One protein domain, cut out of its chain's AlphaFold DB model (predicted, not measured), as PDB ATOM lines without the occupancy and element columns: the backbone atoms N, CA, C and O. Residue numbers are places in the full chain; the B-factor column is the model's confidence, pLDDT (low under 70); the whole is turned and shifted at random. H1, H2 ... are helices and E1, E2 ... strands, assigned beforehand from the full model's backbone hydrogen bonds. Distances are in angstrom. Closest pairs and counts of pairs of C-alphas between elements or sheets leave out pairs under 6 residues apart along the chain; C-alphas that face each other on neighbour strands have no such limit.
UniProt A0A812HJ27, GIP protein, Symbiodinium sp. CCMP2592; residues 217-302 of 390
ATOM      1  N   ALA A 217     -22.636  39.453 -39.358       64.69
ATOM      2  CA  ALA A 217     -21.712  38.976 -40.377       64.69
ATOM      3  C   ALA A 217     -22.214  37.630 -40.899       64.69
ATOM      4  O   ALA A 217     -22.161  36.627 -40.180       64.69
ATOM      5  N   GLU A 218     -22.702  37.619 -42.136       64.19
ATOM      6  CA  GLU A 218     -22.928  36.382 -42.873       64.19
ATOM      7  C   GLU A 218     -21.620  35.955 -43.540       64.19
ATOM      8  O   GLU A 218     -20.929  36.761 -44.167       64.19
ATOM      9  N   PHE A 219     -21.252  34.687 -43.399       68.62
ATOM     10  CA  PHE A 219     -20.135  34.125 -44.148       68.62
ATOM     11  C   PHE A 219     -20.480  32.724 -44.632       68.62
ATOM     12  O   PHE A 219     -21.126  31.934 -43.945       68.62
ATOM     13  N   THR A 220     -20.051  32.411 -45.847       59.78
ATOM     14  CA  THR A 220     -20.261  31.111 -46.477       59.78
ATOM     15  C   THR A 220     -18.994  30.284 -46.355       59.78
ATOM     16  O   THR A 220     -17.920  30.673 -46.808       59.78
ATOM     17  N   GLN A 221     -19.114  29.109 -45.744       58.19
ATOM     18  CA  GLN A 221     -18.028  28.137 -45.684       58.19
ATOM     19  C   GLN A 221     -18.625  26.741 -45.853       58.19
ATOM     20  O   GLN A 221     -19.579  26.385 -45.160       58.19
ATOM     21  N   LEU A 222     -18.072  25.963 -46.792       55.19
ATOM     22  CA  LEU A 222     -18.451  24.566 -47.064       55.19
ATOM     23  C   LEU A 222     -19.912  24.357 -47.521       55.19
ATOM     24  O   LEU A 222     -20.510  23.334 -47.205       55.19
ATOM     25  N   GLY A 223     -20.489  25.298 -48.279       58.91
ATOM     26  CA  GLY A 223     -21.832  25.146 -48.864       58.91
ATOM     27  C   GLY A 223     -23.000  25.488 -47.931       58.91
ATOM     28  O   GLY A 223     -24.146  25.224 -48.281       58.91
ATOM     29  N   TYR A 224     -22.719  26.096 -46.775       59.31
ATOM     30  CA  TYR A 224     -23.716  26.582 -45.819       59.31
ATOM     31  C   TYR A 224     -23.547  28.085 -45.577       59.31
ATOM     32  O   TYR A 224     -22.419  28.592 -45.584       59.31
ATOM     33  N   VAL A 225     -24.668  28.780 -45.356       67.62
ATOM     34  CA  VAL A 225     -24.701  30.194 -44.960       67.62
ATOM     35  C   VAL A 225     -24.689  30.252 -43.434       67.62
ATOM     36  O   VAL A 225     -25.559  29.679 -42.772       67.62
ATOM     37  N   TRP A 226     -23.684  30.910 -42.865       68.25
ATOM     38  CA  TRP A 226     -23.512  31.023 -41.420       68.25
ATOM     39  C   TRP A 226     -23.796  32.445 -40.971       68.25
ATOM     40  O   TRP A 226     -23.290  33.391 -41.568       68.25
ATOM     41  N   GLU A 227     -24.565  32.588 -39.896       75.94
ATOM     42  CA  GLU A 227     -24.830  33.877 -39.266       75.94
ATOM     43  C   GLU A 227     -24.049  33.979 -37.960       75.94
ATOM     44  O   GLU A 227     -24.201  33.143 -37.061       75.94
ATOM     45  N   PHE A 228     -23.231  35.025 -37.843       74.50
ATOM     46  CA  PHE A 228     -22.620  35.417 -36.580       74.50
ATOM     47  C   PHE A 228     -23.231  36.719 -36.075       74.50
ATOM     48  O   PHE A 228     -23.139  37.767 -36.724       74.50
ATOM     49  N   ASN A 229     -23.814  36.662 -34.881       74.81
ATOM     50  CA  ASN A 229     -24.306  37.845 -34.195       74.81
ATOM     51  C   ASN A 229     -23.192  38.418 -33.306       74.81
ATOM     52  O   ASN A 229     -22.874  37.852 -32.256       74.81
ATOM     53  N   LYS A 230     -22.606  39.557 -33.710       69.88
ATOM     54  CA  LYS A 230     -21.482  40.184 -32.989       69.88
ATOM     55  C   LYS A 230     -21.831  40.578 -31.548       69.88
ATOM     56  O   LYS A 230     -20.937  40.586 -30.705       69.88
ATOM     57  N   LYS A 231     -23.104  40.871 -31.249       71.00
ATOM     58  CA  LYS A 231     -23.561  41.304 -29.914       71.00
ATOM     59  C   LYS A 231     -23.754  40.138 -28.954       71.00
ATOM     60  O   LYS A 231     -23.341  40.225 -27.804       71.00
ATOM     61  N   THR A 232     -24.370  39.049 -29.410       70.75
ATOM     62  CA  THR A 232     -24.644  37.881 -28.553       70.75
ATOM     63  C   THR A 232     -23.520  36.844 -28.569       70.75
ATOM     64  O   THR A 232     -23.520  35.938 -27.739       70.75
ATOM     65  N   GLN A 233     -22.563  36.972 -29.498       71.38
ATOM     66  CA  GLN A 233     -21.526  35.975 -29.791       71.38
ATOM     67  C   GLN A 233     -22.093  34.575 -30.092       71.38
ATOM     68  O   GLN A 233     -21.452  33.554 -29.823       71.38
ATOM     69  N   GLU A 234     -23.306  34.528 -30.648       73.06
ATOM     70  CA  GLU A 234     -23.966  33.294 -31.070       73.06
ATOM     71  C   GLU A 234     -23.699  33.013 -32.548       73.06
ATOM     72  O   GLU A 234     -23.791  33.907 -33.396       73.06
ATOM     73  N   TYR A 235     -23.420  31.745 -32.845       73.12
ATOM     74  CA  TYR A 235     -23.290  31.229 -34.204       73.12
ATOM     75  C   TYR A 235     -24.533  30.414 -34.570       73.12
ATOM     76  O   TYR A 235     -24.962  29.556 -33.792       73.12
ATOM     77  N   ARG A 236     -25.097  30.660 -35.760       72.25
ATOM     78  CA  ARG A 236     -26.237  29.907 -36.307       72.25
ATOM     79  C   ARG A 236     -25.938  29.410 -37.717       72.25
ATOM     80  O   ARG A 236     -25.340  30.115 -38.526       72.25
ATOM     81  N   ALA A 237     -26.365  28.183 -38.000       68.12
ATOM     82  CA  ALA A 237     -26.280  27.580 -39.324       68.12
ATOM     83  C   ALA A 237     -27.619  27.742 -40.048       68.12
ATOM     84  O   ALA A 237     -28.641  27.245 -39.558       68.12
ATOM     85  N   LYS A 238     -27.626  28.378 -41.221       66.00
ATOM     86  CA  LYS A 238     -28.743  28.277 -42.165       66.00
ATOM     87  C   LYS A 238     -28.454  27.104 -43.106       66.00
ATOM     88  O   LYS A 238     -27.537  27.154 -43.923       66.00
ATOM     89  N   CYS A 239     -29.237  26.033 -42.977       57.47
ATOM     90  CA  CYS A 239     -29.285  24.971 -43.980       57.47
ATOM     91  C   CYS A 239     -30.391  25.301 -44.981       57.47
ATOM     92  O   CYS A 239     -31.567  25.345 -44.615       57.47
ATOM     93  N   GLU A 240     -30.015  25.526 -46.237       53.72
ATOM     94  CA  GLU A 240     -30.966  25.610 -47.341       53.72
ATOM     95  C   GLU A 240     -31.131  24.225 -47.965       53.72
ATOM     96  O   GLU A 240     -30.184  23.620 -48.473       53.72
ATOM     97  N   ASP A 241     -32.350  23.691 -47.910       52.31
ATOM     98  CA  ASP A 241     -32.689  22.473 -48.636       52.31
ATOM     99  C   ASP A 241     -32.629  22.789 -50.152       52.31
ATOM    100  O   ASP A 241     -33.006  23.887 -50.561       52.31
ATOM    101  N   LYS A 242     -32.255  21.833 -51.027       50.72
ATOM    102  CA  LYS A 242     -32.150  22.013 -52.508       50.72
ATOM    103  C   LYS A 242     -33.424  22.538 -53.216       50.72
ATOM    104  O   LYS A 242     -33.420  22.724 -54.427       50.72
ATOM    105  N   LYS A 243     -34.520  22.743 -52.480       50.62
ATOM    106  CA  LYS A 243     -35.798  23.314 -52.933       50.62
ATOM    107  C   LYS A 243     -36.012  24.775 -52.487       50.62
ATOM    108  O   LYS A 243     -37.119  25.275 -52.636       50.62
ATOM    109  N   GLY A 244     -35.001  25.446 -51.924       49.53
ATOM    110  CA  GLY A 244     -35.069  26.867 -51.544       49.53
ATOM    111  C   GLY A 244     -35.912  27.168 -50.297       49.53
ATOM    112  O   GLY A 244     -36.275  28.314 -50.062       49.53
ATOM    113  N   SER A 245     -36.240  26.155 -49.488       46.03
ATOM    114  CA  SER A 245     -36.921  26.344 -48.201       46.03
ATOM    115  C   SER A 245     -35.868  26.494 -47.100       46.03
ATOM    116  O   SER A 245     -35.169  25.530 -46.773       46.03
ATOM    117  N   THR A 246     -35.757  27.690 -46.521       48.16
ATOM    118  CA  THR A 246     -34.923  27.972 -45.349       48.16
ATOM    119  C   THR A 246     -35.598  27.411 -44.101       48.16
ATOM    120  O   THR A 246     -36.527  27.992 -43.544       48.16
ATOM    121  N   ARG A 247     -35.133  26.253 -43.627       49.62
ATOM    122  CA  ARG A 247     -35.535  25.718 -42.320       49.62
ATOM    123  C   ARG A 247     -34.352  25.866 -41.369       49.62
ATOM    124  O   ARG A 247     -33.387  25.110 -41.451       49.62
ATOM    125  N   ILE A 248     -34.422  26.844 -40.463       52.53
ATOM    126  CA  ILE A 248     -33.452  26.998 -39.369       52.53
ATOM    127  C   ILE A 248     -33.628  25.785 -38.448       52.53
ATOM    128  O   ILE A 248     -34.598  25.711 -37.699       52.53
ATOM    129  N   LYS A 249     -32.746  24.787 -38.568       56.00
ATOM    130  CA  LYS A 249     -32.858  23.516 -37.829       56.00
ATOM    131  C   LYS A 249     -31.918  23.415 -36.627       56.00
ATOM    132  O   LYS A 249     -32.149  22.559 -35.780       56.00
ATOM    133  N   ASN A 250     -30.901  24.273 -36.518       60.53
ATOM    134  CA  ASN A 250     -29.844  24.089 -35.523       60.53
ATOM    135  C   ASN A 250     -29.955  25.095 -34.372       60.53
ATOM    136  O   ASN A 250     -30.161  26.291 -34.587       60.53
ATOM    137  N   ALA A 251     -29.790  24.595 -33.148       61.78
ATOM    138  CA  ALA A 251     -29.731  25.415 -31.945       61.78
ATOM    139  C   ALA A 251     -28.442  26.268 -31.915       61.78
ATOM    140  O   ALA A 251     -27.403  25.816 -32.410       61.78
ATOM    141  N   PRO A 252     -28.495  27.495 -31.359       67.50
ATOM    142  CA  PRO A 252     -27.344  28.391 -31.300       67.50
ATOM    143  C   PRO A 252     -26.236  27.815 -30.412       67.50
ATOM    144  O   PRO A 252     -26.502  27.318 -29.319       67.50
ATOM    145  N   VAL A 253     -24.986  27.939 -30.863       68.56
ATOM    146  CA  VAL A 253     -23.797  27.557 -30.086       68.56
ATOM    147  C   VAL A 253     -23.100  28.828 -29.606       68.56
ATOM    148  O   VAL A 253     -22.815  29.726 -30.405       68.56
ATOM    149  N   LYS A 254     -22.837  28.920 -28.297       72.00
ATOM    150  CA  LYS A 254     -22.152  30.067 -27.685       72.00
ATOM    151  C   LYS A 254     -20.647  29.824 -27.613       72.00
ATOM    152  O   LYS A 254     -20.193  28.863 -26.998       72.00
ATOM    153  N   GLY A 255     -19.881  30.743 -28.196       73.69
ATOM    154  CA  GLY A 255     -18.420  30.754 -28.117       73.69
ATOM    155  C   GLY A 255     -17.707  30.024 -29.263       73.69
ATOM    156  O   GLY A 255     -18.088  28.939 -29.702       73.69
ATOM    157  N   ARG A 256     -16.609  30.630 -29.732       71.06
ATOM    158  CA  ARG A 256     -15.846  30.196 -30.917       71.06
ATOM    159  C   ARG A 256     -15.154  28.836 -30.755       71.06
ATOM    160  O   ARG A 256     -15.026  28.095 -31.724       71.06
ATOM    161  N   LEU A 257     -14.703  28.505 -29.544       72.69
ATOM    162  CA  LEU A 257     -14.021  27.234 -29.259       72.69
ATOM    163  C   LEU A 257     -14.989  26.050 -29.321       72.69
ATOM    164  O   LEU A 257     -14.693  25.056 -29.981       72.69
ATOM    165  N   LEU A 258     -16.160  26.186 -28.692       76.25
ATOM    166  CA  LEU A 258     -17.214  25.178 -28.771       76.25
ATOM    167  C   LEU A 258     -17.700  25.029 -30.218       76.25
ATOM    168  O   LEU A 258     -17.829  23.913 -30.704       76.25
ATOM    169  N   TRP A 259     -17.853  26.142 -30.941       74.75
ATOM    170  CA  TRP A 259     -18.195  26.132 -32.363       74.75
ATOM    171  C   TRP A 259     -17.191  25.346 -33.221       74.75
ATOM    172  O   TRP A 259     -17.604  24.477 -33.987       74.75
ATOM    173  N   ASN A 260     -15.883  25.582 -33.065       79.75
ATOM    174  CA  ASN A 260     -14.856  24.832 -33.800       79.75
ATOM    175  C   ASN A 260     -14.975  23.323 -33.538       79.75
ATOM    176  O   ASN A 260     -14.999  22.537 -34.487       79.75
ATOM    177  N   LYS A 261     -15.110  22.932 -32.263       81.12
ATOM    178  CA  LYS A 261     -15.237  21.524 -31.869       81.12
ATOM    179  C   LYS A 261     -16.514  20.878 -32.431       81.12
ATOM    180  O   LYS A 261     -16.444  19.790 -32.994       81.12
ATOM    181  N   VAL A 262     -17.669  21.546 -32.328       81.56
ATOM    182  CA  VAL A 262     -18.955  21.036 -32.852       81.56
ATOM    183  C   VAL A 262     -18.889  20.877 -34.371       81.56
ATOM    184  O   VAL A 262     -19.326  19.859 -34.903       81.56
ATOM    185  N   THR A 263     -18.296  21.843 -35.074       77.94
ATOM    186  CA  THR A 263     -18.180  21.815 -36.541       77.94
ATOM    187  C   THR A 263     -17.262  20.686 -37.012       77.94
ATOM    188  O   THR A 263     -17.549  20.018 -38.006       77.94
ATOM    189  N   GLU A 264     -16.166  20.435 -36.296       82.06
ATOM    190  CA  GLU A 264     -15.266  19.321 -36.588       82.06
ATOM    191  C   GLU A 264     -15.914  17.961 -36.297       82.06
ATOM    192  O   GLU A 264     -15.806  17.041 -37.113       82.06
ATOM    193  N   CYS A 265     -16.656  17.849 -35.193       84.38
ATOM    194  CA  CYS A 265     -17.408  16.644 -34.860       84.38
ATOM    195  C   CYS A 265     -18.508  16.350 -35.888       84.38
ATOM    196  O   CYS A 265     -18.625  15.218 -36.360       84.38
ATOM    197  N   TYR A 266     -19.256  17.370 -36.316       80.25
ATOM    198  CA  TYR A 266     -20.246  17.230 -37.382       80.25
ATOM    199  C   TYR A 266     -19.593  16.793 -38.697       80.25
ATOM    200  O   TYR A 266     -20.107  15.914 -39.380       80.25
ATOM    201  N   ARG A 267     -18.409  17.322 -39.033       78.81
ATOM    202  CA  ARG A 267     -17.676  16.915 -40.243       78.81
ATOM    203  C   ARG A 267     -17.268  15.441 -40.221       78.81
ATOM    204  O   ARG A 267     -17.358  14.782 -41.251       78.81
ATOM    205  N   ARG A 268     -16.777  14.942 -39.084       83.19
ATOM    206  CA  ARG A 268     -16.243  13.573 -38.970       83.19
ATOM    207  C   ARG A 268     -17.325  12.523 -38.721       83.19
ATOM    208  O   ARG A 268     -17.189  11.398 -39.189       83.19
ATOM    209  N   HIS A 269     -18.380  12.885 -37.994       82.88
ATOM    210  CA  HIS A 269     -19.367  11.934 -37.470       82.88
ATOM    211  C   HIS A 269     -20.814  12.263 -37.856       82.88
ATOM    212  O   HIS A 269     -21.711  11.496 -37.523       82.88
ATOM    213  N   ASN A 270     -21.061  13.375 -38.561       84.06
ATOM    214  CA  ASN A 270     -22.393  13.845 -38.966       84.06
ATOM    215  C   ASN A 270     -23.376  14.014 -37.786       84.06
ATOM    216  O   ASN A 270     -24.575  13.780 -37.919       84.06
ATOM    217  N   MET A 271     -22.855  14.411 -36.620       80.25
ATOM    218  CA  MET A 271     -23.614  14.631 -35.383       80.25
ATOM    219  C   MET A 271     -23.452  16.073 -34.889       80.25
ATOM    220  O   MET A 271     -22.346  16.615 -34.915       80.25
ATOM    221  N   TRP A 272     -24.551  16.698 -34.453       79.81
ATOM    222  CA  TRP A 272     -24.575  18.074 -33.942       79.81
ATOM    223  C   TRP A 272     -24.812  18.085 -32.432       79.81
ATOM    224  O   TRP A 272     -25.767  17.476 -31.956       79.81
ATOM    225  N   PHE A 273     -23.978  18.822 -31.699       79.62
ATOM    226  CA  PHE A 273     -24.062  18.953 -30.245       79.62
ATOM    227  C   PHE A 273     -24.343  20.402 -29.854       79.62
ATOM    228  O   PHE A 273     -23.864  21.336 -30.499       79.62
ATOM    229  N   THR A 274     -25.139  20.581 -28.803       75.50
ATOM    230  CA  THR A 274     -25.525  21.910 -28.297       75.50
ATOM    231  C   THR A 274     -24.814  22.265 -26.995       75.50
ATOM    232  O   THR A 274     -24.541  23.440 -26.753       75.50
ATOM    233  N   ASP A 275     -24.440  21.253 -26.209       80.00
ATOM    234  CA  ASP A 275     -23.645  21.379 -24.994       80.00
ATOM    235  C   ASP A 275     -22.209  20.877 -25.231       80.00
ATOM    236  O   ASP A 275     -21.978  19.834 -25.849       80.00
ATOM    237  N   GLY A 276     -21.229  21.618 -24.712       77.38
ATOM    238  CA  GLY A 276     -19.823  21.224 -24.737       77.38
ATOM    239  C   GLY A 276     -19.540  19.968 -23.925       77.38
ATOM    240  O   GLY A 276     -18.695  19.179 -24.330       77.38
ATOM    241  N   LYS A 277     -20.285  19.728 -22.839       84.00
ATOM    242  CA  LYS A 277     -20.101  18.518 -22.019       84.00
ATOM    243  C   LYS A 277     -20.497  17.246 -22.763       84.00
ATOM    244  O   LYS A 277     -19.811  16.234 -22.651       84.00
ATOM    245  N   GLU A 278     -21.585  17.296 -23.530       85.75
ATOM    246  CA  GLU A 278     -22.019  16.170 -24.366       85.75
ATOM    247  C   GLU A 278     -21.019  15.893 -25.490       85.75
ATOM    248  O   GLU A 278     -20.685  14.738 -25.751       85.75
ATOM    249  N   LEU A 279     -20.503  16.957 -26.110       86.81
ATOM    250  CA  LEU A 279     -19.492  16.867 -27.154       86.81
ATOM    251  C   LEU A 279     -18.180  16.263 -26.640       86.81
ATOM    252  O   LEU A 279     -17.636  15.363 -27.274       86.81
ATOM    253  N   ASP A 280     -17.679  16.740 -25.500       85.06
ATOM    254  CA  ASP A 280     -16.427  16.246 -24.927       85.06
ATOM    255  C   ASP A 280     -16.566  14.764 -24.520       85.06
ATOM    256  O   ASP A 280     -15.701  13.958 -24.857       85.06
ATOM    257  N   LYS A 281     -17.705  14.363 -23.931       92.69
ATOM    258  CA  LYS A 281     -18.000  12.953 -23.610       92.69
ATOM    259  C   LYS A 281     -18.058  12.062 -24.859       92.69
ATOM    260  O   LYS A 281     -17.607  10.915 -24.836       92.69
ATOM    261  N   PHE A 282     -18.622  12.571 -25.955       92.12
ATOM    262  CA  PHE A 282     -18.674  11.846 -27.225       92.12
ATOM    263  C   PHE A 282     -17.278  11.649 -27.829       92.12
ATOM    264  O   PHE A 282     -16.950  10.544 -28.263       92.12
ATOM    265  N   LEU A 283     -16.446  12.695 -27.827       88.81
ATOM    266  CA  LEU A 283     -15.074  12.623 -28.336       88.81
ATOM    267  C   LEU A 283     -14.209  11.661 -27.510       88.81
ATOM    268  O   LEU A 283     -13.502  10.847 -28.096       88.81
ATOM    269  N   GLU A 284     -14.337  11.687 -26.181       90.31
ATOM    270  CA  GLU A 284     -13.652  10.753 -25.277       90.31
ATOM    271  C   GLU A 284     -14.060   9.295 -25.550       90.31
ATOM    272  O   GLU A 284     -13.216   8.405 -25.631       90.31
ATOM    273  N   THR A 285     -15.352   9.045 -25.792       93.06
ATOM    274  CA  THR A 285     -15.842   7.705 -26.158       93.06
ATOM    275  C   THR A 285     -15.225   7.226 -27.477       93.06
ATOM    276  O   THR A 285     -14.781   6.084 -27.570       93.06
ATOM    277  N   LYS A 286     -15.131   8.101 -28.487       91.81
ATOM    278  CA  LYS A 286     -14.537   7.763 -29.791       91.81
ATOM    279  C   LYS A 286     -13.026   7.547 -29.732       91.81
ATOM    280  O   LYS A 286     -12.498   6.735 -30.489       91.81
ATOM    281  N   GLU A 287     -12.328   8.258 -28.855       90.00
ATOM    282  CA  GLU A 287     -10.898   8.047 -28.632       90.00
ATOM    283  C   GLU A 287     -10.635   6.704 -27.940       90.00
ATOM    284  O   GLU A 287      -9.761   5.956 -28.376       90.00
ATOM    285  N   ASN A 288     -11.464   6.343 -26.956       87.94
ATOM    286  CA  ASN A 288     -11.388   5.047 -26.283       87.94
ATOM    287  C   ASN A 288     -11.674   3.874 -27.234       87.94
ATOM    288  O   ASN A 288     -10.913   2.908 -27.236       87.94
ATOM    289  N   GLU A 289     -12.693   3.977 -28.096       91.88
ATOM    290  CA  GLU A 289     -12.968   2.970 -29.138       91.88
ATOM    291  C   GLU A 289     -11.750   2.763 -30.057       91.88
ATOM    292  O   GLU A 289     -11.368   1.632 -30.357       91.88
ATOM    293  N   LYS A 290     -11.075   3.849 -30.459       92.19
ATOM    294  CA  LYS A 290      -9.884   3.779 -31.319       92.19
ATOM    295  C   LYS A 290      -8.696   3.104 -30.624       92.19
ATOM    296  O   LYS A 290      -7.946   2.368 -31.267       92.19
ATOM    297  N   ILE A 291      -8.505   3.364 -29.331       89.25
ATOM    298  CA  ILE A 291      -7.469   2.705 -28.523       89.25
ATOM    299  C   ILE A 291      -7.775   1.209 -28.406       89.25
ATOM    300  O   ILE A 291      -6.875   0.387 -28.583       89.25
ATOM    301  N   GLU A 292      -9.034   0.841 -28.164       89.38
ATOM    302  CA  GLU A 292      -9.456  -0.557 -28.064       89.38
ATOM    303  C   GLU A 292      -9.246  -1.314 -29.387       89.38
ATOM    304  O   GLU A 292      -8.669  -2.405 -29.385       89.38
ATOM    305  N   GLU A 293      -9.597  -0.711 -30.526       90.31
ATOM    306  CA  GLU A 293      -9.323  -1.269 -31.858       90.31
ATOM    307  C   GLU A 293      -7.818  -1.478 -32.116       90.31
ATOM    308  O   GLU A 293      -7.414  -2.489 -32.697       90.31
ATOM    309  N   GLU A 294      -6.964  -0.548 -31.678       89.44
ATOM    310  CA  GLU A 294      -5.507  -0.662 -31.814       89.44
ATOM    311  C   GLU A 294      -4.937  -1.795 -30.948       89.44
ATOM    312  O   GLU A 294      -4.102  -2.584 -31.405       89.44
ATOM    313  N   VAL A 295      -5.419  -1.919 -29.708       89.62
ATOM    314  CA  VAL A 295      -5.037  -2.998 -28.788       89.62
ATOM    315  C   VAL A 295      -5.459  -4.354 -29.352       89.62
ATOM    316  O   VAL A 295      -4.638  -5.275 -29.405       89.62
ATOM    317  N   GLN A 296      -6.692  -4.476 -29.852       84.31
ATOM    318  CA  GLN A 296      -7.168  -5.701 -30.495       84.31
ATOM    319  C   GLN A 296      -6.332  -6.058 -31.733       84.31
ATOM    320  O   GLN A 296      -5.989  -7.227 -31.921       84.31
ATOM    321  N   ARG A 297      -5.917  -5.070 -32.539       87.56
ATOM    322  CA  ARG A 297      -5.038  -5.301 -33.698       87.56
ATOM    323  C   ARG A 297      -3.672  -5.852 -33.282       87.56
ATOM    324  O   ARG A 297      -3.193  -6.812 -33.886       87.56
ATOM    325  N   ARG A 298      -3.065  -5.302 -32.225       82.62
ATOM    326  CA  ARG A 298      -1.768  -5.766 -31.700       82.62
ATOM    327  C   ARG A 298      -1.845  -7.168 -31.095       82.62
ATOM    328  O   ARG A 298      -0.934  -7.968 -31.306       82.62
ATOM    329  N   ILE A 299      -2.931  -7.491 -30.394       81.44
ATOM    330  CA  ILE A 299      -3.161  -8.836 -29.841       81.44
ATOM    331  C   ILE A 299      -3.399  -9.848 -30.974       81.44
ATOM    332  O   ILE A 299      -2.795 -10.919 -30.976       81.44
ATOM    333  N   GLY A 300      -4.197  -9.489 -31.984       74.19
ATOM    334  CA  GLY A 300      -4.474 -10.339 -33.147       74.19
ATOM    335  C   GLY A 300      -3.245 -10.648 -34.011       74.19
ATOM    336  O   GLY A 300      -3.170 -11.724 -34.605       74.19
ATOM    337  N   MET A 301      -2.245  -9.759 -34.048       57.84
ATOM    338  CA  MET A 301      -0.973 -10.016 -34.738       57.84
ATOM    339  C   MET A 301      -0.052 -10.980 -33.976       57.84
ATOM    340  O   MET A 301       0.745 -11.671 -34.605       57.84
ATOM    341  N   LYS A 302      -0.193 -11.104 -32.649       56.28
ATOM    342  CA  LYS A 302       0.619 -12.019 -31.826       56.28
ATOM    343  C   LYS A 302       0.152 -13.484 -31.880       56.28
ATOM    344  O   LYS A 302       0.892 -14.365 -31.465       56.28
TER     345      LYS A 302
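Overview. This is residues 217 to 302 of the 390 residues of the protein "GIP protein" of Symbiodinium sp. CCMP2592 (UniProt A0A812HJ27). A small, twisted three-strand sheet (E1, E2, E3) sits at one end, a short helix (H1) lies next to it near the middle, and a long helix (H2) leads away as an arm whose residues 287 to 302 stand free. Between sheet and H1, the long loop of residues 239 to 255 swings out and folds back. The printed part has 86 residues, with named elements in the order E1, E2, E3, H1, H2; the sheet order is E1, E2, E3, antiparallel, and the class is mixed, helices and strands. The whole is loose, radius of gyration of the C-alphas 17.2 A, and spans 56 by 31 by 17 A.

Along the chain. Find C-alpha 217 at (-21.712, 38.976, -40.377), where E1 begins; it runs to 221, 12.6 A. E2 is residues 224 to 229, 16.2 A, and E3 is residues 234 to 238, 13.1 A. H1, residues 256 to 269, covers 19.7 A. H2, residues 276 to 302, covers 39.7 A and ends at C-alpha 302, (0.619, -12.019, -31.826).

Arrangement. Look first at the meander E1, E2, E3, each strand the antiparallel neighbour of the one before; both pairs are hairpins. N 219 and O 226 are 3.0 A apart, N 227 and O 236 2.9 A, both within hydrogen-bond range. H1 only grazes the sheet, with residues 256 to 259. H2 touches H1 with residues 276 to 279 alone, the closest C-alphas being Leu 258 and Gly 276, 6.2 A, at a steep tilt of 43 degrees, the same way. In H1 and H2 every O i to N i+4 pair is within hydrogen-bond range.

Size, cuts and confidence. The farthest C-alphas, Lys 231 and Lys 302, are 58.6 A apart. The printed part has no cut, and the link from E3 to H1 is long. Look for pLDDT under 70 at residues 217 to 226, 230, 237 to 253 and 301 to 302.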